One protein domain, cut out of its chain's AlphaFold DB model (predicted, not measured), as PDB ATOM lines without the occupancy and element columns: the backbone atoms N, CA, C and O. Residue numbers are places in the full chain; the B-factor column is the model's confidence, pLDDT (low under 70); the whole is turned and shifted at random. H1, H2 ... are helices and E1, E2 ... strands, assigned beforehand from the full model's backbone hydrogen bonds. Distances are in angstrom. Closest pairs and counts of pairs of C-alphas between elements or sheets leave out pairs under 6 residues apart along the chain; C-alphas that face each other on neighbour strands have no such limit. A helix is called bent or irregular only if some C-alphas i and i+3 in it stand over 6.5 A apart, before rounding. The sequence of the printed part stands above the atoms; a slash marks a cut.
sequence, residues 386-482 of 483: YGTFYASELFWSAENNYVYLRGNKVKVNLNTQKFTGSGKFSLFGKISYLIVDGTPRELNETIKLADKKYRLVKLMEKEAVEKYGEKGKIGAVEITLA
ATOM      1  N   TYR A 386      36.742  17.292   7.329       82.12
ATOM      2  CA  TYR A 386      35.397  17.495   7.852       82.12
ATOM      3  C   TYR A 386      35.368  17.373   9.380       82.12
ATOM      4  O   TYR A 386      36.276  16.826  10.015       82.12
ATOM      5  N   GLY A 387      34.331  17.936   9.993       86.81
ATOM      6  CA  GLY A 387      34.110  17.802  11.424       86.81
ATOM      7  C   GLY A 387      33.093  18.787  11.967       86.81
ATOM      8  O   GLY A 387      32.204  19.260  11.260       86.81
ATOM      9  N   THR A 388      33.206  19.075  13.259       88.19
ATOM     10  CA  THR A 388      32.298  19.985  13.955       88.19
ATOM     11  C   THR A 388      33.058  20.986  14.802       88.19
ATOM     12  O   THR A 388      34.107  20.668  15.364       88.19
ATOM     13  N   PHE A 389      32.526  22.191  14.930       89.44
ATOM     14  CA  PHE A 389      33.080  23.201  15.814       89.44
ATOM     15  C   PHE A 389      31.985  23.952  16.570       89.44
ATOM     16  O   PHE A 389      30.801  23.879  16.252       89.44
ATOM     17  N   TYR A 390      32.407  24.659  17.605       87.81
ATOM     18  CA  TYR A 390      31.622  25.585  18.398       87.81
ATOM     19  C   TYR A 390      32.454  26.858  18.534       87.81
ATOM     20  O   TYR A 390      33.606  26.782  18.966       87.81
ATOM     21  N   ALA A 391      31.893  28.001  18.156       88.06
ATOM     22  CA  ALA A 391      32.492  29.325  18.293       88.06
ATOM     23  C   ALA A 391      31.374  30.377  18.333       88.06
ATOM     24  O   ALA A 391      30.267  30.100  17.873       88.06
ATOM     25  N   SER A 392      31.671  31.564  18.856       86.12
ATOM     26  CA  SER A 392      30.691  32.655  18.955       86.12
ATOM     27  C   SER A 392      30.677  33.523  17.698       86.12
ATOM     28  O   SER A 392      29.649  34.081  17.329       86.12
ATOM     29  N   GLU A 393      31.809  33.621  17.002       89.06
ATOM     30  CA  GLU A 393      31.932  34.402  15.774       89.06
ATOM     31  C   GLU A 393      32.850  33.712  14.766       89.06
ATOM     32  O   GLU A 393      33.788  32.988  15.120       89.06
ATOM     33  N   LEU A 394      32.602  33.994  13.493       90.12
ATOM     34  CA  LEU A 394      33.432  33.607  12.369       90.12
ATOM     35  C   LEU A 394      33.839  34.854  11.585       90.12
ATOM     36  O   LEU A 394      33.033  35.751  11.373       90.12
ATOM     37  N   PHE A 395      35.098  34.930  11.170       89.00
ATOM     38  CA  PHE A 395      35.624  36.072  10.427       89.00
ATOM     39  C   PHE A 395      36.465  35.608   9.248       89.00
ATOM     40  O   PHE A 395      37.484  34.942   9.453       89.00
ATOM     41  N   TRP A 396      36.082  35.997   8.034       89.62
ATOM     42  CA  TRP A 396      36.877  35.737   6.837       89.62
ATOM     43  C   TRP A 396      37.746  36.948   6.506       89.62
ATOM     44  O   TRP A 396      37.239  38.034   6.267       89.62
ATOM     45  N   SER A 397      39.065  36.786   6.539       84.75
ATOM     46  CA  SER A 397      40.019  37.892   6.418       84.75
ATOM     47  C   SER A 397      40.437  38.144   4.970       84.75
ATOM     48  O   SER A 397      40.977  37.240   4.340       84.75
ATOM     49  N   ALA A 398      40.295  39.377   4.476       83.50
ATOM     50  CA  ALA A 398      40.780  39.783   3.149       83.50
ATOM     51  C   ALA A 398      42.310  39.844   3.039       83.50
ATOM     52  O   ALA A 398      42.858  39.684   1.955       83.50
ATOM     53  N   GLU A 399      43.015  40.060   4.153       81.25
ATOM     54  CA  GLU A 399      44.476  40.230   4.151       81.25
ATOM     55  C   GLU A 399      45.221  38.943   3.779       81.25
ATOM     56  O   GLU A 399      46.306  38.975   3.204       81.25
ATOM     57  N   ASN A 400      44.655  37.791   4.141       82.12
ATOM     58  CA  ASN A 400      45.312  36.494   3.981       82.12
ATOM     59  C   ASN A 400      44.375  35.370   3.522       82.12
ATOM     60  O   ASN A 400      44.828  34.230   3.407       82.12
ATOM     61  N   ASN A 401      43.104  35.677   3.249       83.25
ATOM     62  CA  ASN A 401      42.062  34.732   2.849       83.25
ATOM     63  C   ASN A 401      41.857  33.572   3.835       83.25
ATOM     64  O   ASN A 401      41.430  32.484   3.445       83.25
ATOM     65  N   TYR A 402      42.162  33.789   5.118       86.12
ATOM     66  CA  TYR A 402      41.932  32.810   6.178       86.12
ATOM     67  C   TYR A 402      40.574  33.023   6.833       86.12
ATOM     68  O   TYR A 402      40.168  34.155   7.110       86.12
ATOM     69  N   VAL A 403      39.914  31.916   7.168       87.00
ATOM     70  CA  VAL A 403      38.724  31.925   8.020       87.00
ATOM     71  C   VAL A 403      39.120  31.672   9.465       87.00
ATOM     72  O   VAL A 403      39.793  30.691   9.789       87.00
ATOM     73  N   TYR A 404      38.687  32.578  10.334       89.00
ATOM     74  CA  TYR A 404      38.980  32.575  11.753       89.00
ATOM     75  C   TYR A 404      37.735  32.291  12.580       89.00
ATOM     76  O   TYR A 404      36.740  33.000  12.461       89.00
ATOM     77  N   LEU A 405      37.834  31.331  13.495       88.12
ATOM     78  CA  LEU A 405      36.879  31.143  14.580       88.12
ATOM     79  C   LEU A 405      37.272  32.025  15.764       88.12
ATOM     80  O   LEU A 405      38.446  32.058  16.142       88.12
ATOM     81  N   ARG A 406      36.307  32.726  16.359       86.44
ATOM     82  CA  ARG A 406      36.511  33.575  17.535       86.44
ATOM     83  C   ARG A 406      35.498  33.246  18.626       86.44
ATOM     84  O   ARG A 406      34.339  32.938  18.356       86.44
ATOM     85  N   GLY A 407      35.939  33.323  19.873       82.69
ATOM     86  CA  GLY A 407      35.053  33.214  21.026       82.69
ATOM     87  C   GLY A 407      35.794  32.940  22.327       82.69
ATOM     88  O   GLY A 407      36.957  32.527  22.332       82.69
ATOM     89  N   ASN A 408      35.089  33.133  23.442       79.81
ATOM     90  CA  ASN A 408      35.602  32.811  24.778       79.81
ATOM     91  C   ASN A 408      35.736  31.298  24.992       79.81
ATOM     92  O   ASN A 408      36.548  30.859  25.799       79.81
ATOM     93  N   LYS A 409      34.961  30.497  24.254       81.88
ATOM     94  CA  LYS A 409      35.002  29.037  24.306       81.88
ATOM     95  C   LYS A 409      34.870  28.481  22.897       81.88
ATOM     96  O   LYS A 409      33.767  28.280  22.412       81.88
ATOM     97  N   VAL A 410      36.001  28.236  22.248       84.75
ATOM     98  CA  VAL A 410      36.065  27.603  20.931       84.75
ATOM     99  C   VAL A 410      36.370  26.124  21.120       84.75
ATOM    100  O   VAL A 410      37.360  25.765  21.757       84.75
ATOM    101  N   LYS A 411      35.517  25.252  20.579       85.25
ATOM    102  CA  LYS A 411      35.754  23.803  20.534       85.25
ATOM    103  C   LYS A 411      35.779  23.358  19.090       85.25
ATOM    104  O   LYS A 411      34.873  23.688  18.341       85.25
ATOM    105  N   VAL A 412      36.781  22.585  18.711       85.75
ATOM    106  CA  VAL A 412      36.947  22.087  17.347       85.75
ATOM    107  C   VAL A 412      37.175  20.590  17.435       85.75
ATOM    108  O   VAL A 412      37.999  20.127  18.220       85.75
ATOM    109  N   ASN A 413      36.409  19.831  16.668       83.50
ATOM    110  CA  ASN A 413      36.512  18.389  16.561       83.50
ATOM    111  C   ASN A 413      36.518  18.034  15.075       83.50
ATOM    112  O   ASN A 413      35.458  17.894  14.466       83.50
ATOM    113  N   LEU A 414      37.718  17.963  14.511       80.56
ATOM    114  CA  LEU A 414      37.969  17.499  13.149       80.56
ATOM    115  C   LEU A 414      38.418  16.038  13.220       80.56
ATOM    116  O   LEU A 414      38.925  15.607  14.256       80.56
ATOM    117  N   ASN A 415      38.260  15.288  12.128       67.69
ATOM    118  CA  ASN A 415      38.511  13.836  12.082       67.69
ATOM    119  C   ASN A 415      39.832  13.379  12.702       67.69
ATOM    120  O   ASN A 415      39.925  12.268  13.214       67.69
ATOM    121  N   THR A 416      40.850  14.232  12.672       56.41
ATOM    122  CA  THR A 416      42.198  13.907  13.128       56.41
ATOM    123  C   THR A 416      42.583  14.584  14.443       56.41
ATOM    124  O   THR A 416      43.585  14.190  15.035       56.41
ATOM    125  N   GLN A 417      41.840  15.595  14.925       67.81
ATOM    126  CA  GLN A 417      42.267  16.434  16.054       67.81
ATOM    127  C   GLN A 417      41.100  17.084  16.820       67.81
ATOM    128  O   GLN A 417      40.153  17.625  16.242       67.81
ATOM    129  N   LYS A 418      41.220  17.095  18.154       80.62
ATOM    130  CA  LYS A 418      40.310  17.798  19.070       80.62
ATOM    131  C   LYS A 418      41.036  18.949  19.745       80.62
ATOM    132  O   LYS A 418      42.086  18.755  20.351       80.62
ATOM    133  N   PHE A 419      40.436  20.129  19.694       81.94
ATOM    134  CA  PHE A 419      40.967  21.342  20.296       81.94
ATOM    135  C   PHE A 419      39.894  22.054  21.125       81.94
ATOM    136  O   PHE A 419      38.712  22.074  20.778       81.94
ATOM    137  N   THR A 420      40.299  22.638  22.250       84.44
ATOM    138  CA  THR A 420      39.474  23.554  23.041       84.44
ATOM    139  C   THR A 420      40.344  24.715  23.500       84.44
ATOM    140  O   THR A 420      41.427  24.495  24.042       84.44
ATOM    141  N   GLY A 421      39.884  25.943  23.287       80.88
ATOM    142  CA  GLY A 421      40.609  27.142  23.691       80.88
ATOM    143  C   GLY A 421      39.775  28.410  23.562       80.88
ATOM    144  O   GLY A 421      38.647  28.384  23.077       80.88
ATOM    145  N   SER A 422      40.337  29.528  24.005       79.94
ATOM    146  CA  SER A 422      39.739  30.863  23.929       79.94
ATOM    147  C   SER A 422      40.574  31.758  23.016       79.94
ATOM    148  O   SER A 422      41.803  31.729  23.105       79.94
ATOM    149  N   GLY A 423      39.940  32.572  22.174       82.19
ATOM    150  CA  GLY A 423      40.641  33.505  21.285       82.19
ATOM    151  C   GLY A 423      40.296  33.322  19.808       82.19
ATOM    152  O   GLY A 423      39.177  32.936  19.478       82.19
ATOM    153  N   LYS A 424      41.245  33.662  18.926       83.56
ATOM    154  CA  LYS A 424      41.088  33.680  17.463       83.56
ATOM    155  C   LYS A 424      41.922  32.562  16.830       83.56
ATOM    156  O   LYS A 424      43.145  32.591  16.920       83.56
ATOM    157  N   PHE A 425      41.278  31.635  16.128       82.62
ATOM    158  CA  PHE A 425      41.923  30.447  15.557       82.62
ATOM    159  C   PHE A 425      41.656  30.345  14.058       82.62
ATOM    160  O   PHE A 425      40.502  30.419  13.649       82.62
ATOM    161  N   SER A 426      42.698  30.162  13.241       82.81
ATOM    162  CA  SER A 426      42.548  29.765  11.833       82.81
ATOM    163  C   SER A 426      42.771  28.264  11.709       82.81
ATOM    164  O   SER A 426      43.744  27.732  12.241       82.81
ATOM    165  N   LEU A 427      41.870  27.581  11.011       71.69
ATOM    166  CA  LEU A 427      41.918  26.124  10.858       71.69
ATOM    167  C   LEU A 427      42.109  25.687   9.403       71.69
ATOM    168  O   LEU A 427      42.521  24.561   9.155       71.69
ATOM    169  N   PHE A 428      41.817  26.565   8.444       69.19
ATOM    170  CA  PHE A 428      41.496  26.135   7.080       69.19
ATOM    171  C   PHE A 428      42.566  26.498   6.048       69.19
ATOM    172  O   PHE A 428      42.488  26.043   4.908       69.19
ATOM    173  N   GLY A 429      43.591  27.263   6.437       71.94
ATOM    174  CA  GLY A 429      44.519  27.857   5.475       71.94
ATOM    175  C   GLY A 429      43.807  28.879   4.582       71.94
ATOM    176  O   GLY A 429      42.814  29.477   5.005       71.94
ATOM    177  N   LYS A 430      44.333  29.111   3.371       82.06
ATOM    178  CA  LYS A 430      43.730  30.036   2.394       82.06
ATOM    179  C   LYS A 430      42.527  29.367   1.739       82.06
ATOM    180  O   LYS A 430      42.622  28.197   1.389       82.06
ATOM    181  N   ILE A 431      41.447  30.120   1.554       85.69
ATOM    182  CA  ILE A 431      40.263  29.692   0.797       85.69
ATOM    183  C   ILE A 431      39.826  30.816  -0.148       85.69
ATOM    184  O   ILE A 431      40.044  31.987   0.162       85.69
ATOM    185  N   SER A 432      39.200  30.494  -1.278       86.25
ATOM    186  CA  SER A 432      38.622  31.506  -2.184       86.25
ATOM    187  C   SER A 432      37.113  31.662  -2.031       86.25
ATOM    188  O   SER A 432      36.552  32.623  -2.553       86.25
ATOM    189  N   TYR A 433      36.454  30.742  -1.322       88.69
ATOM    190  CA  TYR A 433      35.003  30.747  -1.201       88.69
ATOM    191  C   TYR A 433      34.526  30.222   0.153       88.69
ATOM    192  O   TYR A 433      34.981  29.178   0.621       88.69
ATOM    193  N   LEU A 434      33.593  30.944   0.777       89.69
ATOM    194  CA  LEU A 434      33.009  30.596   2.069       89.69
ATOM    195  C   LEU A 434      31.485  30.573   1.966       89.69
ATOM    196  O   LEU A 434      30.870  31.553   1.544       89.69
ATOM    197  N   ILE A 435      30.886  29.472   2.412       90.50
ATOM    198  CA  ILE A 435      29.440  29.309   2.526       90.50
ATOM    199  C   ILE A 435      29.105  29.037   3.990       90.50
ATOM    200  O   ILE A 435      29.663  28.124   4.598       90.50
ATOM    201  N   VAL A 436      28.171  29.806   4.545       89.25
ATOM    202  CA  VAL A 436      27.629  29.579   5.890       89.25
ATOM    203  C   VAL A 436      26.114  29.448   5.784       89.25
ATOM    204  O   VAL A 436      25.456  30.346   5.263       89.25
ATOM    205  N   ASP A 437      25.570  28.316   6.227       85.69
ATOM    206  CA  ASP A 437      24.143  27.970   6.176       85.69
ATOM    207  C   ASP A 437      23.526  28.173   4.776       85.69
ATOM    208  O   ASP A 437      22.454  28.749   4.613       85.69
ATOM    209  N   GLY A 438      24.249  27.744   3.733       82.94
ATOM    210  CA  GLY A 438      23.816  27.847   2.331       82.94
ATOM    211  C   GLY A 438      23.960  29.238   1.704       82.94
ATOM    212  O   GLY A 438      23.737  29.394   0.505       82.94
ATOM    213  N   THR A 439      24.381  30.243   2.476       85.00
ATOM    214  CA  THR A 439      24.607  31.609   1.984       85.00
ATOM    215  C   THR A 439      26.095  31.869   1.731       85.00
ATOM    216  O   THR A 439      26.901  31.685   2.652       85.00
ATOM    217  N   PRO A 440      26.491  32.280   0.510       88.31
ATOM    218  CA  PRO A 440      27.843  32.755   0.241       88.31
ATOM    219  C   PRO A 440      28.160  33.987   1.083       88.31
ATOM    220  O   PRO A 440      27.294  34.837   1.293       88.31
ATOM    221  N   ARG A 441      29.399  34.074   1.557       88.50
ATOM    222  CA  ARG A 441      29.870  35.166   2.413       88.50
ATOM    223  C   ARG A 441      30.919  35.996   1.708       88.50
ATOM    224  O   ARG A 441      31.553  35.514   0.773       88.50
ATOM    225  N   GLU A 442      31.085  37.233   2.152       85.44
ATOM    226  CA  GLU A 442      32.060  38.161   1.581       85.44
ATOM    227  C   GLU A 442      33.314  38.278   2.456       85.44
ATOM    228  O   GLU A 442      33.334  37.943   3.645       85.44
ATOM    229  N   LEU A 443      34.407  38.740   1.849       84.50
ATOM    230  CA  LEU A 443      35.655  38.997   2.564       84.50
ATOM    231  C   LEU A 443      35.467  40.135   3.581       84.50
ATOM    232  O   LEU A 443      34.754  41.102   3.332       84.50
ATOM    233  N   ASN A 444      36.152  40.035   4.721       83.56
ATOM    234  CA  ASN A 444      36.041  40.914   5.894       83.56
ATOM    235  C   ASN A 444      34.668  40.927   6.589       83.56
ATOM    236  O   ASN A 444      34.443  41.741   7.489       83.56
ATOM    237  N   GLU A 445      33.776  39.995   6.260       80.69
ATOM    238  CA  GLU A 445      32.518  39.817   6.977       80.69
ATOM    239  C   GLU A 445      32.757  39.124   8.334       80.69
ATOM    240  O   GLU A 445      33.461  38.112   8.435       80.69
ATOM    241  N   THR A 446      32.174  39.678   9.405       85.44
ATOM    242  CA  THR A 446      32.113  39.027  10.725       85.44
ATOM    243  C   THR A 446      30.724  38.438  10.918       85.44
ATOM    244  O   THR A 446      29.738  39.165  11.003       85.44
ATOM    245  N   ILE A 447      30.652  37.117  11.020       87.44
ATOM    246  CA  ILE A 447      29.415  36.352  11.124       87.44
ATOM    247  C   ILE A 447      29.250  35.926  12.576       87.44
ATOM    248  O   ILE A 447      30.075  35.187  13.117       87.44
ATOM    249  N   LYS A 448      28.177  36.389  13.216       87.19
ATOM    250  CA  LYS A 448      27.816  35.942  14.562       87.19
ATOM    251  C   LYS A 448      27.181  34.563  14.481       87.19
ATOM    252  O   LYS A 448      26.222  34.359  13.741       87.19
ATOM    253  N   LEU A 449      27.724  33.631  15.247       84.38
ATOM    254  CA  LEU A 449      27.224  32.271  15.350       84.38
ATOM    255  C   LEU A 449      26.321  32.176  16.579       84.38
ATOM    256  O   LEU A 449      26.547  32.841  17.587       84.38
ATOM    257  N   ALA A 450      25.286  31.346  16.511       76.88
ATOM    258  CA  ALA A 450      24.254  31.269  17.545       76.88
ATOM    259  C   ALA A 450      24.696  30.494  18.805       76.88
ATOM    260  O   ALA A 450      23.844  29.913  19.474       76.88
ATOM    261  N   ASP A 451      26.004  30.421  19.094       69.31
ATOM    262  CA  ASP A 451      26.575  29.586  20.163       69.31
ATOM    263  C   ASP A 451      26.056  28.130  20.086       69.31
ATOM    264  O   ASP A 451      25.735  27.474  21.077       69.31
ATOM    265  N   LYS A 452      25.939  27.618  18.857       82.19
ATOM    266  CA  LYS A 452      25.533  26.243  18.541       82.19
ATOM    267  C   LYS A 452      26.703  25.461  17.954       82.19
ATOM    268  O   LYS A 452      27.767  26.003  17.654       82.19
ATOM    269  N   LYS A 453      26.510  24.153  17.813       86.31
ATOM    270  CA  LYS A 453      27.456  23.280  17.124       86.31
ATOM    271  C   LYS A 453      27.247  23.420  15.614       86.31
ATOM    272  O   LYS A 453      26.126  23.311  15.133       86.31
ATOM    273  N   TYR A 454      28.329  23.631  14.880       89.50
ATOM    274  CA  TYR A 454      28.328  23.727  13.424       89.50
ATOM    275  C   TYR A 454      29.121  22.571  12.833       89.50
ATOM    276  O   TYR A 454      30.142  22.157  13.387       89.50
ATOM    277  N   ARG A 455      28.637  22.037  11.718       88.44
ATOM    278  CA  ARG A 455      29.347  21.116  10.843       88.44
ATOM    279  C   ARG A 455      30.179  21.925   9.865       88.44
ATOM    280  O   ARG A 455      29.764  22.988   9.414       88.44
ATOM    281  N   LEU A 456      31.355  21.410   9.556       89.56
ATOM    282  CA  LEU A 456      32.274  22.034   8.630       89.56
ATOM    283  C   LEU A 456      32.837  21.004   7.666       89.56
ATOM    284  O   LEU A 456      33.223  19.913   8.089       89.56
ATOM    285  N   VAL A 457      32.918  21.394   6.398       88.38
ATOM    286  CA  VAL A 457      33.542  20.634   5.317       88.38
ATOM    287  C   VAL A 457      34.449  21.577   4.534       88.38
ATOM    288  O   VAL A 457      34.003  22.620   4.053       88.38
ATOM    289  N   LYS A 458      35.734  21.236   4.426       88.19
ATOM    290  CA  LYS A 458      36.679  21.920   3.542       88.19
ATOM    291  C   LYS A 458      36.801  21.120   2.250       88.19
ATOM    292  O   LYS A 458      37.244  19.978   2.290       88.19
ATOM    293  N   LEU A 459      36.460  21.757   1.137       85.44
ATOM    294  CA  LEU A 459      36.628  21.223  -0.209       85.44
ATOM    295  C   LEU A 459      37.986  21.639  -0.770       85.44
ATOM    296  O   LEU A 459      38.379  22.811  -0.689       85.44
ATOM    297  N   MET A 460      38.686  20.673  -1.357       81.81
ATOM    298  CA  MET A 460      39.950  20.914  -2.052       81.81
ATOM    299  C   MET A 460      39.707  21.609  -3.394       81.81
ATOM    300  O   MET A 460      38.585  21.638  -3.889       81.81
ATOM    301  N   GLU A 461      40.754  22.173  -4.001       82.62
ATOM    302  CA  GLU A 461      40.654  22.951  -5.248       82.62
ATOM    303  C   GLU A 461      39.857  22.225  -6.343       82.62
ATOM    304  O   GLU A 461      38.941  22.806  -6.915       82.62
ATOM    305  N   LYS A 462      40.131  20.936  -6.579       83.12
ATOM    306  CA  LYS A 462      39.447  20.149  -7.615       83.12
ATOM    307  C   LYS A 462      37.930  20.059  -7.382       83.12
ATOM    308  O   LYS A 462      37.157  20.333  -8.294       83.12
ATOM    309  N   GLU A 463      37.514  19.733  -6.161       84.06
ATOM    310  CA  GLU A 463      36.099  19.590  -5.774       84.06
ATOM    311  C   GLU A 463      35.388  20.943  -5.684       84.06
ATOM    312  O   GLU A 463      34.228  21.093  -6.065       84.06
ATOM    313  N   ALA A 464      36.094  21.960  -5.188       85.75
ATOM    314  CA  ALA A 464      35.580  23.313  -5.083       85.75
ATOM    315  C   ALA A 464      35.360  23.933  -6.468       85.75
ATOM    316  O   ALA A 464      34.365  24.629  -6.662       85.75
ATOM    317  N   VAL A 465      36.247  23.672  -7.434       87.75
ATOM    318  CA  VAL A 465      36.071  24.098  -8.830       87.75
ATOM    319  C   VAL A 465      34.931  23.331  -9.499       87.75
ATOM    320  O   VAL A 465      34.144  23.940 -10.218       87.75
ATOM    321  N   GLU A 466      34.773  22.035  -9.229       88.25
ATOM    322  CA  GLU A 466      33.643  21.253  -9.747       88.25
ATOM    323  C   GLU A 466      32.292  21.777  -9.229       88.25
ATOM    324  O   GLU A 466      31.339  21.919  -9.996       88.25
ATOM    325  N   LYS A 467      32.216  22.141  -7.942       86.94
ATOM    326  CA  LYS A 467      30.973  22.587  -7.297       86.94
ATOM    327  C   LYS A 467      30.670  24.082  -7.474       86.94
ATOM    328  O   LYS A 467      29.505  24.464  -7.565       86.94
ATOM    329  N   TYR A 468      31.694  24.935  -7.506       86.88
ATOM    330  CA  TYR A 468      31.557  26.402  -7.481       86.88
ATOM    331  C   TYR A 468      32.248  27.124  -8.648       86.88
ATOM    332  O   TYR A 468      32.247  28.360  -8.698       86.88
ATOM    333  N   GLY A 469      32.826  26.384  -9.595       85.88
ATOM    334  CA  GLY A 469      33.511  26.933 -10.761       85.88
ATOM    335  C   GLY A 469      34.715  27.796 -10.388       85.88
ATOM    336  O   GLY A 469      35.451  27.524  -9.441       85.88
ATOM    337  N   GLU A 470      34.882  28.903 -11.109       83.25
ATOM    338  CA  GLU A 470      35.970  29.878 -10.937       83.25
ATOM    339  C   GLU A 470      36.122  30.413  -9.500       83.25
ATOM    340  O   GLU A 470      37.221  30.778  -9.081       83.25
ATOM    341  N   LYS A 471      35.039  30.426  -8.712       83.62
ATOM    342  CA  LYS A 471      35.058  30.898  -7.318       83.62
ATOM    343  C   LYS A 471      35.782  29.926  -6.378       83.62
ATOM    344  O   LYS A 471      36.289  30.347  -5.342       83.62
ATOM    345  N   GLY A 472      35.877  28.645  -6.735       81.25
ATOM    346  CA  GLY A 472      36.498  27.583  -5.936       81.25
ATOM    347  C   GLY A 472      37.997  27.367  -6.172       81.25
ATOM    348  O   GLY A 472      38.554  26.429  -5.614       81.25
ATOM    349  N   LYS A 473      38.662  28.216  -6.971       79.19
ATOM    350  CA  LYS A 473      40.061  28.039  -7.415       79.19
ATOM    351  C   LYS A 473      41.111  27.859  -6.312       79.19
ATOM    352  O   LYS A 473      42.186  27.361  -6.595       79.19
ATOM    353  N   ILE A 474      40.851  28.290  -5.078       73.25
ATOM    354  CA  ILE A 474      41.792  28.151  -3.946       73.25
ATOM    355  C   ILE A 474      41.158  27.280  -2.840       73.25
ATOM    356  O   ILE A 474      41.586  27.285  -1.690       73.25
ATOM    357  N   GLY A 475      40.114  26.518  -3.178       83.62
ATOM    358  CA  GLY A 475      39.323  25.726  -2.242       83.62
ATOM    359  C   GLY A 475      38.144  26.498  -1.645       83.62
ATOM    360  O   GLY A 475      38.109  27.735  -1.623       83.62
ATOM    361  N   ALA A 476      37.166  25.744  -1.146       86.56
ATOM    362  CA  ALA A 476      35.944  26.275  -0.552       86.56
ATOM    363  C   ALA A 476      35.712  25.681   0.840       86.56
ATOM    364  O   ALA A 476      36.088  24.543   1.113       86.56
ATOM    365  N   VAL A 477      35.082  26.447   1.728       90.00
ATOM    366  CA  VAL A 477      34.647  25.953   3.040       90.00
ATOM    367  C   VAL A 477      33.143  26.102   3.162       90.00
ATOM    368  O   VAL A 477      32.593  27.184   2.965       90.00
ATOM    369  N   GLU A 478      32.495  25.000   3.522       90.94
ATOM    370  CA  GLU A 478      31.069  24.923   3.799       90.94
ATOM    371  C   GLU A 478      30.843  24.726   5.289       90.94
ATOM    372  O   GLU A 478      31.392  23.812   5.911       90.94
ATOM    373  N   ILE A 479      30.018  25.594   5.858       90.94
ATOM    374  CA  ILE A 479      29.633  25.569   7.261       90.94
ATOM    375  C   ILE A 479      28.123  25.483   7.322       90.94
ATOM    376  O   ILE A 479      27.428  26.305   6.730       90.94
ATOM    377  N   THR A 480      27.615  24.498   8.045       90.56
ATOM    378  CA  THR A 480      26.180  24.303   8.248       90.56
ATOM    379  C   THR A 480      25.900  24.054   9.715       90.56
ATOM    380  O   THR A 480      26.735  23.501  10.431       90.56
ATOM    381  N   LEU A 481      24.737  24.466  10.203       87.00
ATOM    382  CA  LEU A 481      24.306  24.107  11.548       87.00
ATOM    383  C   LEU A 481      24.287  22.573  11.704       87.00
ATOM    384  O   LEU A 481      23.732  21.857  10.871       87.00
ATOM    385  N   ALA A 482      24.945  22.052  12.744       82.00
ATOM    386  CA  ALA A 482      24.864  20.631  13.061       82.00
ATOM    387  C   ALA A 482      23.560  20.360  13.826       82.00
ATOM    388  O   ALA A 482      23.197  21.154  14.696       82.00
TER     389      ALA A 482
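This is residues 386 to 482 of the 483 residues of a protein of Larkinella terrae (UniProt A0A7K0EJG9). One twisted sheet folds over at bends in E3 and E4 into a partly closed barrel, with E2 and E6 on one side of the fold and E1, E7, E8 and E5 on the other. H1 caps one end, past the end of E7 and the beginnings of E5 and E8. The printed part has 97 residues, with eight named strands and one named helix, H1, which follows E7 and comes before E8 along the chain; the class is mostly strand, and the sheet is branched, its neighbour pairs antiparallel but for the parallel pair E5 and E8. The whole is compact, radius of gyration of the C-alphas 12.5 A, spanning 36 by 27 by 22 A.

E1, residues 386 to 390, is antiparallel to E3, residues 402 to 414, with N 388 and O 413 2.8 A apart, within hydrogen-bond range like the N and O pairs below. E2, residues 393 to 396, E3 and E4, residues 417 to 430, form a meander, each strand the antiparallel neighbour of the one before: N 395 and O 404, 2.8 A; N 412 and O 419, 2.9 A. E6, residues 446 to 448, is antiparallel to E2: N 447 and O 394, 2.8 A. E7, residues 453 to 459, is antiparallel to E1, N 389 and O 454, 2.8 A, and to E8, residues 476 to 481, N 457 and O 478, 2.9 A. E5, residues 433 to 436, is parallel to E8: N 479 and O 435, 2.8 A. H1, residues 461 to 472, has 5 of 8 O i to N i+4 pairs within range; its closest C-alphas to E8 are Ala 464 and Ala 476, 5.4 A.

E1 begins at C-alpha 386 (35.397, 17.495, 7.852); E8 ends at C-alpha 481 (24.306, 24.107, 11.548). E4 is 19.3 A long, E7 19.7 A. H1 is irregular: C-alphas 467 and 470 are 9.6 A apart.

The C-alphas farthest apart, of Asn 408 and Glu 466, are 36.5 A apart. The printed part has no cut and no long link. Residues 415 to 417, 428 and 451 have pLDDT under 70.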